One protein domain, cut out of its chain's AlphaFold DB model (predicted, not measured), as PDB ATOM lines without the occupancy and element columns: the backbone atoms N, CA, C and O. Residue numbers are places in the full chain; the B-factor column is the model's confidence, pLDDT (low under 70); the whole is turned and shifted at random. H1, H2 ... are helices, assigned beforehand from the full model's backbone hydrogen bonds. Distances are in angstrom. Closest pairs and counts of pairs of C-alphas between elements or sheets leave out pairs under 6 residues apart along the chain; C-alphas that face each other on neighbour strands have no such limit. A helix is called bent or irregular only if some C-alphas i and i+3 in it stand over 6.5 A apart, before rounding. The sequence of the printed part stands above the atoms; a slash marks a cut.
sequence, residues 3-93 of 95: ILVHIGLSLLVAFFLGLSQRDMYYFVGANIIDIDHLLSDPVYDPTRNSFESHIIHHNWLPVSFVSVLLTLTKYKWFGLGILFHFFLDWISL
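AT A GLANCE: This is residues 3 to 93 of the 95 residues of an uncharacterized protein of Clostridiales bacterium (UniProt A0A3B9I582). Two helical hairpins, H1 with H2 and H4 with H5, pack together through H2 and H5, which cross steeply in the middle; short H3 and the loop of residues 40 to 54 lie at one end. The printed part has 91 residues, with five named helices, H1 to H5 in order, and no named strand: all helix, compact, radius of gyration of the C-alphas 13.2 A, spans 38 by 25 by 21 A.

HOW THE PARTS SIT: H1, residues 3 to 16, touches H2, residues 21 to 39, as a hairpin at a shallow tilt of 15 degrees, closest C-alphas Ser 10 and Val 28, 5.3 A. H2 touches H5, residues 76 to 92, at a steep tilt of 49 degrees, closest C-alphas Phe 27 and Gly 81, 4.3 A. H4, residues 60 to 70, forms a hairpin with H5, closest C-alphas Ser 67 and Gly 79, 4.3 A. H3, residues 55 to 58, touches H2 with closest C-alphas Ile 56 and Asp 36, 6.4 A. Every O i to N i+4 pair is within hydrogen-bond range in H1, H4 and H5; H2 has 6 of 15, beside 12 of 16 O i to N i+3 pairs.

IN THESE COORDINATES: H1 begins with C-alpha 3 at (190.799, 221.494, 147.621). H2, 30.7 A long from first to last C-alpha, is only just irregular, with C-alphas 30 and 33 6.50 A apart. H5 ends with C-alpha 92 at (199.303, 230.139, 149.589).

THE WHOLE: The printed part has no cut. The link H2 to H3 is long; pLDDT is under 70 at residues 41, 43 to 55 and 93.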
ATOM      1  N   ILE A   3     192.087 221.573 148.335       79.00
ATOM      2  CA  ILE A   3     190.799 221.494 147.621       79.00
ATOM      3  C   ILE A   3     189.586 221.852 148.494       79.00
ATOM      4  O   ILE A   3     188.642 222.496 148.040       79.00
ATOM      5  N   LEU A   4     189.608 221.472 149.778       84.25
ATOM      6  CA  LEU A   4     188.541 221.813 150.724       84.25
ATOM      7  C   LEU A   4     188.550 223.305 151.065       84.25
ATOM      8  O   LEU A   4     187.484 223.897 151.240       84.25
ATOM      9  N   VAL A   5     189.738 223.910 151.133       87.06
ATOM     10  CA  VAL A   5     189.908 225.348 151.361       87.06
ATOM     11  C   VAL A   5     189.411 226.116 150.142       87.06
ATOM     12  O   VAL A   5     188.584 227.011 150.297       87.06
ATOM     13  N   HIS A   6     189.819 225.712 148.938       89.75
ATOM     14  CA  HIS A   6     189.364 226.281 147.675       89.75
ATOM     15  C   HIS A   6     187.842 226.216 147.525       89.75
ATOM     16  O   HIS A   6     187.194 227.248 147.356       89.75
ATOM     17  N   ILE A   7     187.237 225.034 147.693       92.31
ATOM     18  CA  ILE A   7     185.777 224.867 147.618       92.31
ATOM     19  C   ILE A   7     185.070 225.713 148.684       92.31
ATOM     20  O   ILE A   7     184.093 226.398 148.374       92.31
ATOM     21  N   GLY A   8     185.557 225.689 149.928       93.94
ATOM     22  CA  GLY A   8     184.977 226.448 151.035       93.94
ATOM     23  C   GLY A   8     185.017 227.957 150.796       93.94
ATOM     24  O   GLY A   8     184.006 228.641 150.973       93.94
ATOM     25  N   LEU A   9     186.152 228.478 150.330       93.81
ATOM     26  CA  LEU A   9     186.318 229.900 150.054       93.81
ATOM     27  C   LEU A   9     185.552 230.328 148.797       93.81
ATOM     28  O   LEU A   9     184.919 231.381 148.805       93.81
ATOM     29  N   SER A  10     185.516 229.497 147.749       95.25
ATOM     30  CA  SER A  10     184.686 229.749 146.567       95.25
ATOM     31  C   SER A  10     183.199 229.808 146.914       95.25
ATOM     32  O   SER A  10     182.495 230.679 146.407       95.25
ATOM     33  N   LEU A  11     182.716 228.918 147.790       96.62
ATOM     34  CA  LEU A  11     181.337 228.950 148.287       96.62
ATOM     35  C   LEU A  11     181.058 230.232 149.071       96.62
ATOM     36  O   LEU A  11     180.040 230.881 148.834       96.62
ATOM     37  N   LEU A  12     181.971 230.616 149.967       96.88
ATOM     38  CA  LEU A  12     181.849 231.831 150.768       96.88
ATOM     39  C   LEU A  12     181.772 233.080 149.881       96.88
ATOM     40  O   LEU A  12     180.878 233.909 150.043       96.88
ATOM     41  N   VAL A  13     182.673 233.191 148.904       96.69
ATOM     42  CA  VAL A  13     182.702 234.304 147.948       96.69
ATOM     43  C   VAL A  13     181.442 234.317 147.088       96.69
ATOM     44  O   VAL A  13     180.806 235.360 146.966       96.69
ATOM     45  N   ALA A  14     181.022 233.173 146.542       96.56
ATOM     46  CA  ALA A  14     179.800 233.093 145.747       96.56
ATOM     47  C   ALA A  14     178.550 233.497 146.549       96.56
ATOM     48  O   ALA A  14     177.665 234.171 146.017       96.56
ATOM     49  N   PHE A  15     178.496 233.129 147.832       97.06
ATOM     50  CA  PHE A  15     177.428 233.528 148.742       97.06
ATOM     51  C   PHE A  15     177.417 235.046 148.978       97.06
ATOM     52  O   PHE A  15     176.382 235.682 148.786       97.06
ATOM     53  N   PHE A  16     178.560 235.649 149.323       97.50
ATOM     54  CA  PHE A  16     178.645 237.094 149.575       97.50
ATOM     55  C   PHE A  16     178.429 237.953 148.325       97.50
ATOM     56  O   PHE A  16     177.894 239.055 148.429       97.50
ATOM     57  N   LEU A  17     178.794 237.452 147.144       96.00
ATOM     58  CA  LEU A  17     178.505 238.112 145.870       96.00
ATOM     59  C   LEU A  17     177.031 237.986 145.445       96.00
ATOM     60  O   LEU A  17     176.641 238.578 144.439       96.00
ATOM     61  N   GLY A  18     176.212 237.222 146.179       96.31
ATOM     62  CA  GLY A  18     174.798 237.025 145.866       96.31
ATOM     63  C   GLY A  18     174.585 236.320 144.527       96.31
ATOM     64  O   GLY A  18     173.659 236.663 143.788       96.31
ATOM     65  N   LEU A  19     175.462 235.371 144.174       96.69
ATOM     66  CA  LEU A  19     175.363 234.672 142.897       96.69
ATOM     67  C   LEU A  19     174.076 233.851 142.825       96.69
ATOM     68  O   LEU A  19     173.650 233.225 143.795       96.69
ATOM     69  N   SER A  20     173.476 233.802 141.634       97.25
ATOM     70  CA  SER A  20     172.382 232.861 141.385       97.25
ATOM     71  C   SER A  20     172.862 231.422 141.609       97.25
ATOM     72  O   SER A  20     174.043 231.126 141.439       97.25
ATOM     73  N   GLN A  21     171.947 230.497 141.917       96.19
ATOM     74  CA  GLN A  21     172.304 229.092 142.162       96.19
ATOM     75  C   GLN A  21     173.137 228.494 141.013       96.19
ATOM     76  O   GLN A  21     174.135 227.819 141.243       96.19
ATOM     77  N   ARG A  22     172.758 228.807 139.767       96.19
ATOM     78  CA  ARG A  22     173.477 228.388 138.557       96.19
ATOM     79  C   ARG A  22     174.899 228.948 138.514       96.19
ATOM     80  O   ARG A  22     175.836 228.233 138.183       96.19
ATOM     81  N   ASP A  23     175.045 230.233 138.803       96.88
ATOM     82  CA  ASP A  23     176.325 230.929 138.717       96.88
ATOM     83  C   ASP A  23     177.270 230.494 139.849       96.88
ATOM     84  O   ASP A  23     178.462 230.313 139.611       96.88
ATOM     85  N   MET A  24     176.724 230.215 141.036       96.75
ATOM     86  CA  MET A  24     177.442 229.581 142.143       96.75
ATOM     87  C   MET A  24     177.968 228.195 141.752       96.75
ATOM     88  O   MET A  24     179.124 227.899 142.031       96.75
ATOM     89  N   TYR A  25     177.172 227.363 141.066       96.69
ATOM     90  CA  TYR A  25     177.651 226.060 140.590       96.69
ATOM     91  C   TYR A  25     178.812 226.186 139.607       96.69
ATOM     92  O   TYR A  25     179.767 225.422 139.704       96.69
ATOM     93  N   TYR A  26     178.772 227.165 138.699       97.50
ATOM     94  CA  TYR A  26     179.903 227.425 137.808       97.50
ATOM     95  C   TYR A  26     181.136 227.917 138.568       97.50
ATOM     96  O   TYR A  26     182.232 227.429 138.315       97.50
ATOM     97  N   PHE A  27     180.968 228.851 139.502       97.44
ATOM     98  CA  PHE A  27     182.084 229.426 140.248       97.44
ATOM     99  C   PHE A  27     182.759 228.405 141.173       97.44
ATOM    100  O   PHE A  27     183.974 228.272 141.164       97.44
ATOM    101  N   VAL A  28     181.977 227.635 141.932       96.31
ATOM    102  CA  VAL A  28     182.495 226.608 142.851       96.31
ATOM    103  C   VAL A  28     183.008 225.390 142.086       96.31
ATOM    104  O   VAL A  28     184.037 224.825 142.453       96.31
ATOM    105  N   GLY A  29     182.326 225.002 141.004       95.31
ATOM    106  CA  GLY A  29     182.719 223.875 140.157       95.31
ATOM    107  C   GLY A  29     184.032 224.095 139.403       95.31
ATOM    108  O   GLY A  29     184.637 223.123 138.964       95.31
ATOM    109  N   ALA A  30     184.508 225.337 139.286       95.56
ATOM    110  CA  ALA A  30     185.813 225.645 138.708       95.56
ATOM    111  C   ALA A  30     186.986 224.988 139.453       95.56
ATOM    112  O   ALA A  30     187.986 224.665 138.822       95.56
ATOM    113  N   ASN A  31     186.832 224.691 140.750       92.75
ATOM    114  CA  ASN A  31     187.830 223.969 141.553       92.75
ATOM    115  C   ASN A  31     188.046 222.513 141.105       92.75
ATOM    116  O   ASN A  31     188.868 221.807 141.671       92.75
ATOM    117  N   ILE A  32     187.333 222.041 140.077       91.44
ATOM    118  CA  ILE A  32     187.616 220.759 139.424       91.44
ATOM    119  C   ILE A  32     189.038 220.691 138.846       91.44
ATOM    120  O   ILE A  32     189.533 219.596 138.596       91.44
ATOM    121  N   ILE A  33     189.698 221.833 138.629       88.06
ATOM    122  CA  ILE A  33     191.075 221.872 138.128       88.06
ATOM    123  C   ILE A  33     192.087 221.244 139.096       88.06
ATOM    124  O   ILE A  33     193.024 220.624 138.605       88.06
ATOM    125  N   ASP A  34     191.807 221.236 140.407       84.50
ATOM    126  CA  ASP A  34     192.586 220.514 141.433       84.50
ATOM    127  C   ASP A  34     192.582 218.985 141.251       84.50
ATOM    128  O   ASP A  34     193.322 218.262 141.920       84.50
ATOM    129  N   ILE A  35     191.747 218.430 140.360       82.81
ATOM    130  CA  ILE A  35     191.812 216.997 140.029       82.81
ATOM    131  C   ILE A  35     193.184 216.631 139.437       82.81
ATOM    132  O   ILE A  35     193.586 215.468 139.518       82.81
ATOM    133  N   ASP A  36     193.948 217.593 138.911       76.00
ATOM    134  CA  ASP A  36     195.324 217.366 138.466       76.00
ATOM    135  C   ASP A  36     196.280 216.936 139.595       76.00
ATOM    136  O   ASP A  36     197.311 216.315 139.318       76.00
ATOM    137  N   HIS A  37     195.904 217.121 140.865       75.00
ATOM    138  CA  HIS A  37     196.580 216.502 142.004       75.00
ATOM    139  C   HIS A  37     196.620 214.973 141.912       75.00
ATOM    140  O   HIS A  37     197.629 214.366 142.275       75.00
ATOM    141  N   LEU A  38     195.575 214.333 141.373       73.81
ATOM    142  CA  LEU A  38     195.542 212.875 141.186       73.81
ATOM    143  C   LEU A  38     196.575 212.384 140.164       73.81
ATOM    144  O   LEU A  38     196.887 211.196 140.139       73.81
ATOM    145  N   LEU A  39     197.097 213.284 139.328       73.00
ATOM    146  CA  LEU A  39     198.103 212.986 138.309       73.00
ATOM    147  C   LEU A  39     199.538 213.230 138.800       73.00
ATOM    148  O   LEU A  39     200.479 213.037 138.033       73.00
ATOM    149  N   SER A  40     199.718 213.666 140.049       72.25
ATOM    150  CA  SER A  40     201.042 213.866 140.648       72.25
ATOM    151  C   SER A  40     201.589 212.600 141.305       72.25
ATOM    152  O   SER A  40     200.826 211.787 141.824       72.25
ATOM    153  N   ASP A  41     202.916 212.458 141.318       69.00
ATOM    154  CA  ASP A  41     203.623 211.394 142.035       69.00
ATOM    155  C   ASP A  41     204.626 212.020 143.026       69.00
ATOM    156  O   ASP A  41     205.543 212.720 142.583       69.00
ATOM    157  N   PRO A  42     204.454 211.845 144.351       72.44
ATOM    158  CA  PRO A  42     203.366 211.115 145.019       72.44
ATOM    159  C   PRO A  42     202.021 211.855 144.939       72.44
ATOM    160  O   PRO A  42     201.983 213.078 144.913       72.44
ATOM    161  N   VAL A  43     200.890 211.140 144.966       69.38
ATOM    162  CA  VAL A  43     199.547 211.763 144.861       69.38
ATOM    163  C   VAL A  43     199.261 212.740 146.010       69.38
ATOM    164  O   VAL A  43     198.619 213.770 145.807       69.38
ATOM    165  N   TYR A  44     199.767 212.455 147.212       67.56
ATOM    166  CA  TYR A  44     199.595 213.300 148.392       67.56
ATOM    167  C   TYR A  44     200.930 213.506 149.107       67.56
ATOM    168  O   TYR A  44     201.519 212.554 149.614       67.56
ATOM    169  N   ASP A  45     201.367 214.760 149.185       68.88
ATOM    170  CA  ASP A  45     202.515 215.187 149.979       68.88
ATOM    171  C   ASP A  45     202.154 216.508 150.679       68.88
ATOM    172  O   ASP A  45     201.887 217.500 150.001       68.88
ATOM    173  N   PRO A  46     202.079 216.545 152.020       65.38
ATOM    174  CA  PRO A  46     201.750 217.759 152.762       65.38
ATOM    175  C   PRO A  46     202.911 218.763 152.838       65.38
ATOM    176  O   PRO A  46     202.715 219.862 153.345       65.38
ATOM    177  N   THR A  47     204.112 218.390 152.385       64.31
ATOM    178  CA  THR A  47     205.325 219.219 152.435       64.31
ATOM    179  C   THR A  47     205.700 219.850 151.093       64.31
ATOM    180  O   THR A  47     206.603 220.686 151.054       64.31
ATOM    181  N   ARG A  48     205.008 219.498 149.997       64.81
ATOM    182  CA  ARG A  48     205.263 220.075 148.668       64.81
ATOM    183  C   ARG A  48     204.526 221.395 148.455       64.81
ATOM    184  O   ARG A  48     203.440 221.614 148.985       64.81
ATOM    185  N   ASN A  49     205.099 222.228 147.595       63.41
ATOM    186  CA  ASN A  49     204.457 223.423 147.069       63.41
ATOM    187  C   ASN A  49     203.377 223.031 146.040       63.41
ATOM    188  O   ASN A  49     203.709 222.485 144.990       63.41
ATOM    189  N   SER A  50     202.112 223.328 146.341       57.12
ATOM    190  CA  SER A  50     200.931 223.051 145.508       57.12
ATOM    191  C   SER A  50     200.937 223.774 144.155       57.12
ATOM    192  O   SER A  50     200.349 223.270 143.206       57.12
ATOM    193  N   PHE A  51     201.642 224.898 144.009       57.88
ATOM    194  CA  PHE A  51     201.690 225.645 142.746       57.88
ATOM    195  C   PHE A  51     202.675 225.046 141.731       57.88
ATOM    196  O   PHE A  51     202.452 225.093 140.523       57.88
ATOM    197  N   GLU A  52     203.784 224.474 142.207       56.81
ATOM    198  CA  GLU A  52     204.869 223.998 141.336       56.81
ATOM    199  C   GLU A  52     204.766 222.508 140.976       56.81
ATOM    200  O   GLU A  52     205.445 222.053 140.053       56.81
ATOM    201  N   SER A  53     203.917 221.734 141.662       56.88
ATOM    202  CA  SER A  53     203.934 220.267 141.587       56.88
ATOM    203  C   SER A  53     202.910 219.608 140.652       56.88
ATOM    204  O   SER A  53     202.881 218.376 140.595       56.88
ATOM    205  N   HIS A  54     202.073 220.362 139.924       68.94
ATOM    206  CA  HIS A  54     200.982 219.780 139.117       68.94
ATOM    207  C   HIS A  54     200.960 220.214 137.658       68.94
ATOM    208  O   HIS A  54     201.395 221.301 137.310       68.94
ATOM    209  N   ILE A  55     200.431 219.355 136.783       64.88
ATOM    210  CA  ILE A  55     200.472 219.543 135.327       64.88
ATOM    211  C   ILE A  55     199.703 220.799 134.897       64.88
ATOM    212  O   ILE A  55     200.170 221.513 134.004       64.88
ATOM    213  N   ILE A  56     198.542 221.075 135.505       71.94
ATOM    214  CA  ILE A  56     197.736 222.247 135.151       71.94
ATOM    215  C   ILE A  56     198.332 223.495 135.792       71.94
ATOM    216  O   ILE A  56     198.514 224.491 135.099       71.94
ATOM    217  N   HIS A  57     198.712 223.426 137.065       72.75
ATOM    218  CA  HIS A  57     199.308 224.549 137.794       72.75
ATOM    219  C   HIS A  57     200.679 224.966 137.233       72.75
ATOM    220  O   HIS A  57     200.941 226.148 137.032       72.75
ATOM    221  N   HIS A  58     201.515 224.013 136.816       73.12
ATOM    222  CA  HIS A  58     202.768 224.284 136.107       73.12
ATOM    223  C   HIS A  58     202.527 224.975 134.755       73.12
ATOM    224  O   HIS A  58     203.319 225.805 134.315       73.12
ATOM    225  N   ASN A  59     201.398 224.677 134.105       76.56
ATOM    226  CA  ASN A  59     200.962 225.303 132.858       76.56
ATOM    227  C   ASN A  59     199.774 226.257 133.093       76.56
ATOM    228  O   ASN A  59     198.834 226.304 132.291       76.56
ATOM    229  N   TRP A  60     199.812 227.036 134.182       83.75
ATOM    230  CA  TRP A  60     198.712 227.927 134.570       83.75
ATOM    231  C   TRP A  60     198.404 228.999 133.513       83.75
ATOM    232  O   TRP A  60     197.262 229.445 133.408       83.75
ATOM    233  N   LEU A  61     199.391 229.407 132.702       86.19
ATOM    234  CA  LEU A  61     199.264 230.465 131.688       86.19
ATOM    235  C   LEU A  61     198.201 230.153 130.614       86.19
ATOM    236  O   LEU A  61     197.269 230.948 130.469       86.19
ATOM    237  N   PRO A  62     198.269 229.023 129.876       88.94
ATOM    238  CA  PRO A  62     197.209 228.624 128.947       88.94
ATOM    239  C   PRO A  62     195.818 228.560 129.585       88.94
ATOM    240  O   PRO A  62     194.848 229.045 129.001       88.94
ATOM    241  N   VAL A  63     195.715 227.996 130.793       90.62
ATOM    242  CA  VAL A  63     194.430 227.847 131.491       90.62
ATOM    243  C   VAL A  63     193.875 229.200 131.920       90.62
ATOM    244  O   VAL A  63     192.698 229.478 131.700       90.62
ATOM    245  N   SER A  64     194.726 230.089 132.426       91.19
ATOM    246  CA  SER A  64     194.359 231.462 132.780       91.19
ATOM    247  C   SER A  64     193.928 232.265 131.560       91.19
ATOM    248  O   SER A  64     192.936 232.986 131.620       91.19
ATOM    249  N   PHE A  65     194.611 232.102 130.425       94.06
ATOM    250  CA  PHE A  65     194.231 232.760 129.179       94.06
ATOM    251  C   PHE A  65     192.836 232.326 128.712       94.06
ATOM    252  O   PHE A  65     191.972 233.173 128.472       94.06
ATOM    253  N   VAL A  66     192.576 231.015 128.651       94.44
ATOM    254  CA  VAL A  66     191.238 230.487 128.330       94.44
ATOM    255  C   VAL A  66     190.209 230.989 129.341       94.44
ATOM    256  O   VAL A  66     189.115 231.399 128.958       94.44
ATOM    257  N   SER A  67     190.567 231.023 130.620       95.44
ATOM    258  CA  SER A  67     189.701 231.496 131.689       95.44
ATOM    259  C   SER A  67     189.284 232.966 131.525       95.44
ATOM    260  O   SER A  67     188.101 233.295 131.645       95.44
ATOM    261  N   VAL A  68     190.218 233.841 131.135       97.06
ATOM    262  CA  VAL A  68     189.927 235.240 130.788       97.06
ATOM    263  C   VAL A  68     188.957 235.311 129.609       97.06
ATOM    264  O   VAL A  68     187.981 236.056 129.676       97.06
ATOM    265  N   LEU A  69     189.145 234.499 128.566       97.25
ATOM    266  CA  LEU A  69     188.201 234.447 127.443       97.25
ATOM    267  C   LEU A  69     186.803 233.987 127.885       97.25
ATOM    268  O   LEU A  69     185.802 234.536 127.424       97.25
ATOM    269  N   LEU A  70     186.707 233.035 128.820       96.56
ATOM    270  CA  LEU A  70     185.422 232.575 129.352       96.56
ATOM    271  C   LEU A  70     184.644 233.685 130.065       96.56
ATOM    272  O   LEU A  70     183.409 233.663 129.998       96.56
ATOM    273  N   THR A  71     185.320 234.680 130.659       96.19
ATOM    274  CA  THR A  71     184.670 235.853 131.281       96.19
ATOM    275  C   THR A  71     183.834 236.686 130.305       96.19
ATOM    276  O   THR A  71     182.895 237.359 130.725       96.19
ATOM    277  N   LEU A  72     184.103 236.569 129.000       96.75
ATOM    278  CA  LEU A  72     183.379 237.256 127.926       96.75
ATOM    279  C   LEU A  72     182.178 236.454 127.396       96.75
ATOM    280  O   LEU A  72     181.485 236.894 126.479       96.75
ATOM    281  N   THR A  73     181.919 235.266 127.946       96.25
ATOM    282  CA  THR A  73     180.874 234.343 127.478       96.25
ATOM    283  C   THR A  73     179.800 234.102 128.543       96.25
ATOM    284  O   THR A  73     179.875 234.585 129.674       96.25
ATOM    285  N   LYS A  74     178.801 233.265 128.228       93.75
ATOM    286  CA  LYS A  74     177.817 232.785 129.216       93.75
ATOM    287  C   LYS A  74     178.437 231.981 130.375       93.75
ATOM    288  O   LYS A  74     177.771 231.800 131.389       93.75
ATOM    289  N   TYR A  75     179.686 231.522 130.241       96.19
ATOM    290  CA  TYR A  75     180.432 230.779 131.263       96.19
ATOM    291  C   TYR A  75     181.309 231.677 132.143       96.19
ATOM    292  O   TYR A  75     182.245 231.196 132.778       96.19
ATOM    293  N   LYS A  76     181.009 232.982 132.209       97.06
ATOM    294  CA  LYS A  76     181.840 233.960 132.918       97.06
ATOM    295  C   LYS A  76     182.210 233.565 134.346       97.06
ATOM    296  O   LYS A  76     183.345 233.764 134.753       97.06
ATOM    297  N   TRP A  77     181.276 232.971 135.083       97.81
ATOM    298  CA  TRP A  77     181.492 232.574 136.474       97.81
ATOM    299  C   TRP A  77     182.394 231.353 136.608       97.81
ATOM    300  O   TRP A  77     183.110 231.251 137.592       97.81
ATOM    301  N   PHE A  78     182.417 230.475 135.605       97.81
ATOM    302  CA  PHE A  78     183.366 229.366 135.566       97.81
ATOM    303  C   PHE A  78     184.789 229.887 135.333       97.81
ATOM    304  O   PHE A  78     185.702 229.518 136.062       97.81
ATOM    305  N   GLY A  79     184.964 230.829 134.395       96.94
ATOM    306  CA  GLY A  79     186.252 231.507 134.193       96.94
ATOM    307  C   GLY A  79     186.710 232.273 135.443       96.94
ATOM    308  O   GLY A  79     187.796 232.051 135.969       96.94
ATOM    309  N   LEU A  80     185.844 233.113 136.012       97.62
ATOM    310  CA  LEU A  80     186.166 233.815 137.259       97.62
ATOM    311  C   LEU A  80     186.505 232.851 138.407       97.62
ATOM    312  O   LEU A  80     187.395 233.162 139.190       97.62
ATOM    313  N   GLY A  81     185.853 231.688 138.484       96.94
ATOM    314  CA  GLY A  81     186.179 230.648 139.461       96.94
ATOM    315  C   GLY A  81     187.588 230.079 139.279       96.94
ATOM    316  O   GLY A  81     188.317 229.973 140.255       96.94
ATOM    317  N   ILE A  82     188.010 229.797 138.038       94.94
ATOM    318  CA  ILE A  82     189.373 229.318 137.733       94.94
ATOM    319  C   ILE A  82     190.419 230.390 138.077       94.94
ATOM    320  O   ILE A  82     191.460 230.082 138.643       94.94
ATOM    321  N   LEU A  83     190.155 231.660 137.748       95.25
ATOM    322  CA  LEU A  83     191.076 232.752 138.091       95.25
ATOM    323  C   LEU A  83     191.177 232.947 139.604       95.25
ATOM    324  O   LEU A  83     192.259 233.199 140.122       95.25
ATOM    325  N   PHE A  84     190.049 232.832 140.305       94.94
ATOM    326  CA  PHE A  84     190.016 232.905 141.758       94.94
ATOM    327  C   PHE A  84     190.784 231.747 142.396       94.94
ATOM    328  O   PHE A  84     191.521 231.974 143.343       94.94
ATOM    329  N   HIS A  85     190.660 230.542 141.847       92.31
ATOM    330  CA  HIS A  85     191.416 229.378 142.282       92.31
ATOM    331  C   HIS A  85     192.934 229.619 142.208       92.31
ATOM    332  O   HIS A  85     193.587 229.655 143.245       92.31
ATOM    333  N   PHE A  86     193.470 229.959 141.029       89.44
ATOM    334  CA  PHE A  86     194.906 230.247 140.888       89.44
ATOM    335  C   PHE A  86     195.386 231.429 141.736       89.44
ATOM    336  O   PHE A  86     196.544 231.475 142.149       89.44
ATOM    337  N   PHE A  87     194.517 232.407 141.997       90.25
ATOM    338  CA  PHE A  87     194.828 233.497 142.914       90.25
ATOM    339  C   PHE A  87     195.025 233.002 144.353       90.25
ATOM    340  O   PHE A  87     195.922 233.486 145.046       90.25
ATOM    341  N   LEU A  88     194.218 232.037 144.799       88.44
ATOM    342  CA  LEU A  88     194.369 231.423 146.115       88.44
ATOM    343  C   LEU A  88     195.625 230.561 146.199       88.44
ATOM    344  O   LEU A  88     196.361 230.705 147.177       88.44
ATOM    345  N   ASP A  89     195.929 229.772 145.165       82.50
ATOM    346  CA  ASP A  89     197.187 229.023 145.129       82.50
ATOM    347  C   ASP A  89     198.389 229.961 145.222       82.50
ATOM    348  O   ASP A  89     199.307 229.723 146.005       82.50
ATOM    349  N   TRP A  90     198.363 231.073 144.481       81.75
ATOM    350  CA  TRP A  90     199.440 232.057 144.496       81.75
ATOM    351  C   TRP A  90     199.631 232.709 145.871       81.75
ATOM    352  O   TRP A  90     200.766 232.892 146.302       81.75
ATOM    353  N   ILE A  91     198.548 233.025 146.594       82.88
ATOM    354  CA  ILE A  91     198.635 233.559 147.968       82.88
ATOM    355  C   ILE A  91     199.157 232.509 148.953       82.88
ATOM    356  O   ILE A  91     199.792 232.863 149.945       82.88
ATOM    357  N   SER A  92     198.877 231.229 148.709       74.75
ATOM    358  CA  SER A  92     199.303 230.139 149.589       74.75
ATOM    359  C   SER A  92     200.802 229.815 149.500       74.75
ATOM    360  O   SER A  92     201.316 229.071 150.337       74.75
ATOM    361  N   LEU A  93     201.517 230.396 148.529       66.00
ATOM    362  CA  LEU A  93     202.957 230.225 148.364       66.00
ATOM    363  C   LEU A  93     203.740 230.793 149.564       66.00
ATOM    364  O   LEU A  93     203.529 231.950 149.937       66.00
TER     365      LEU A  93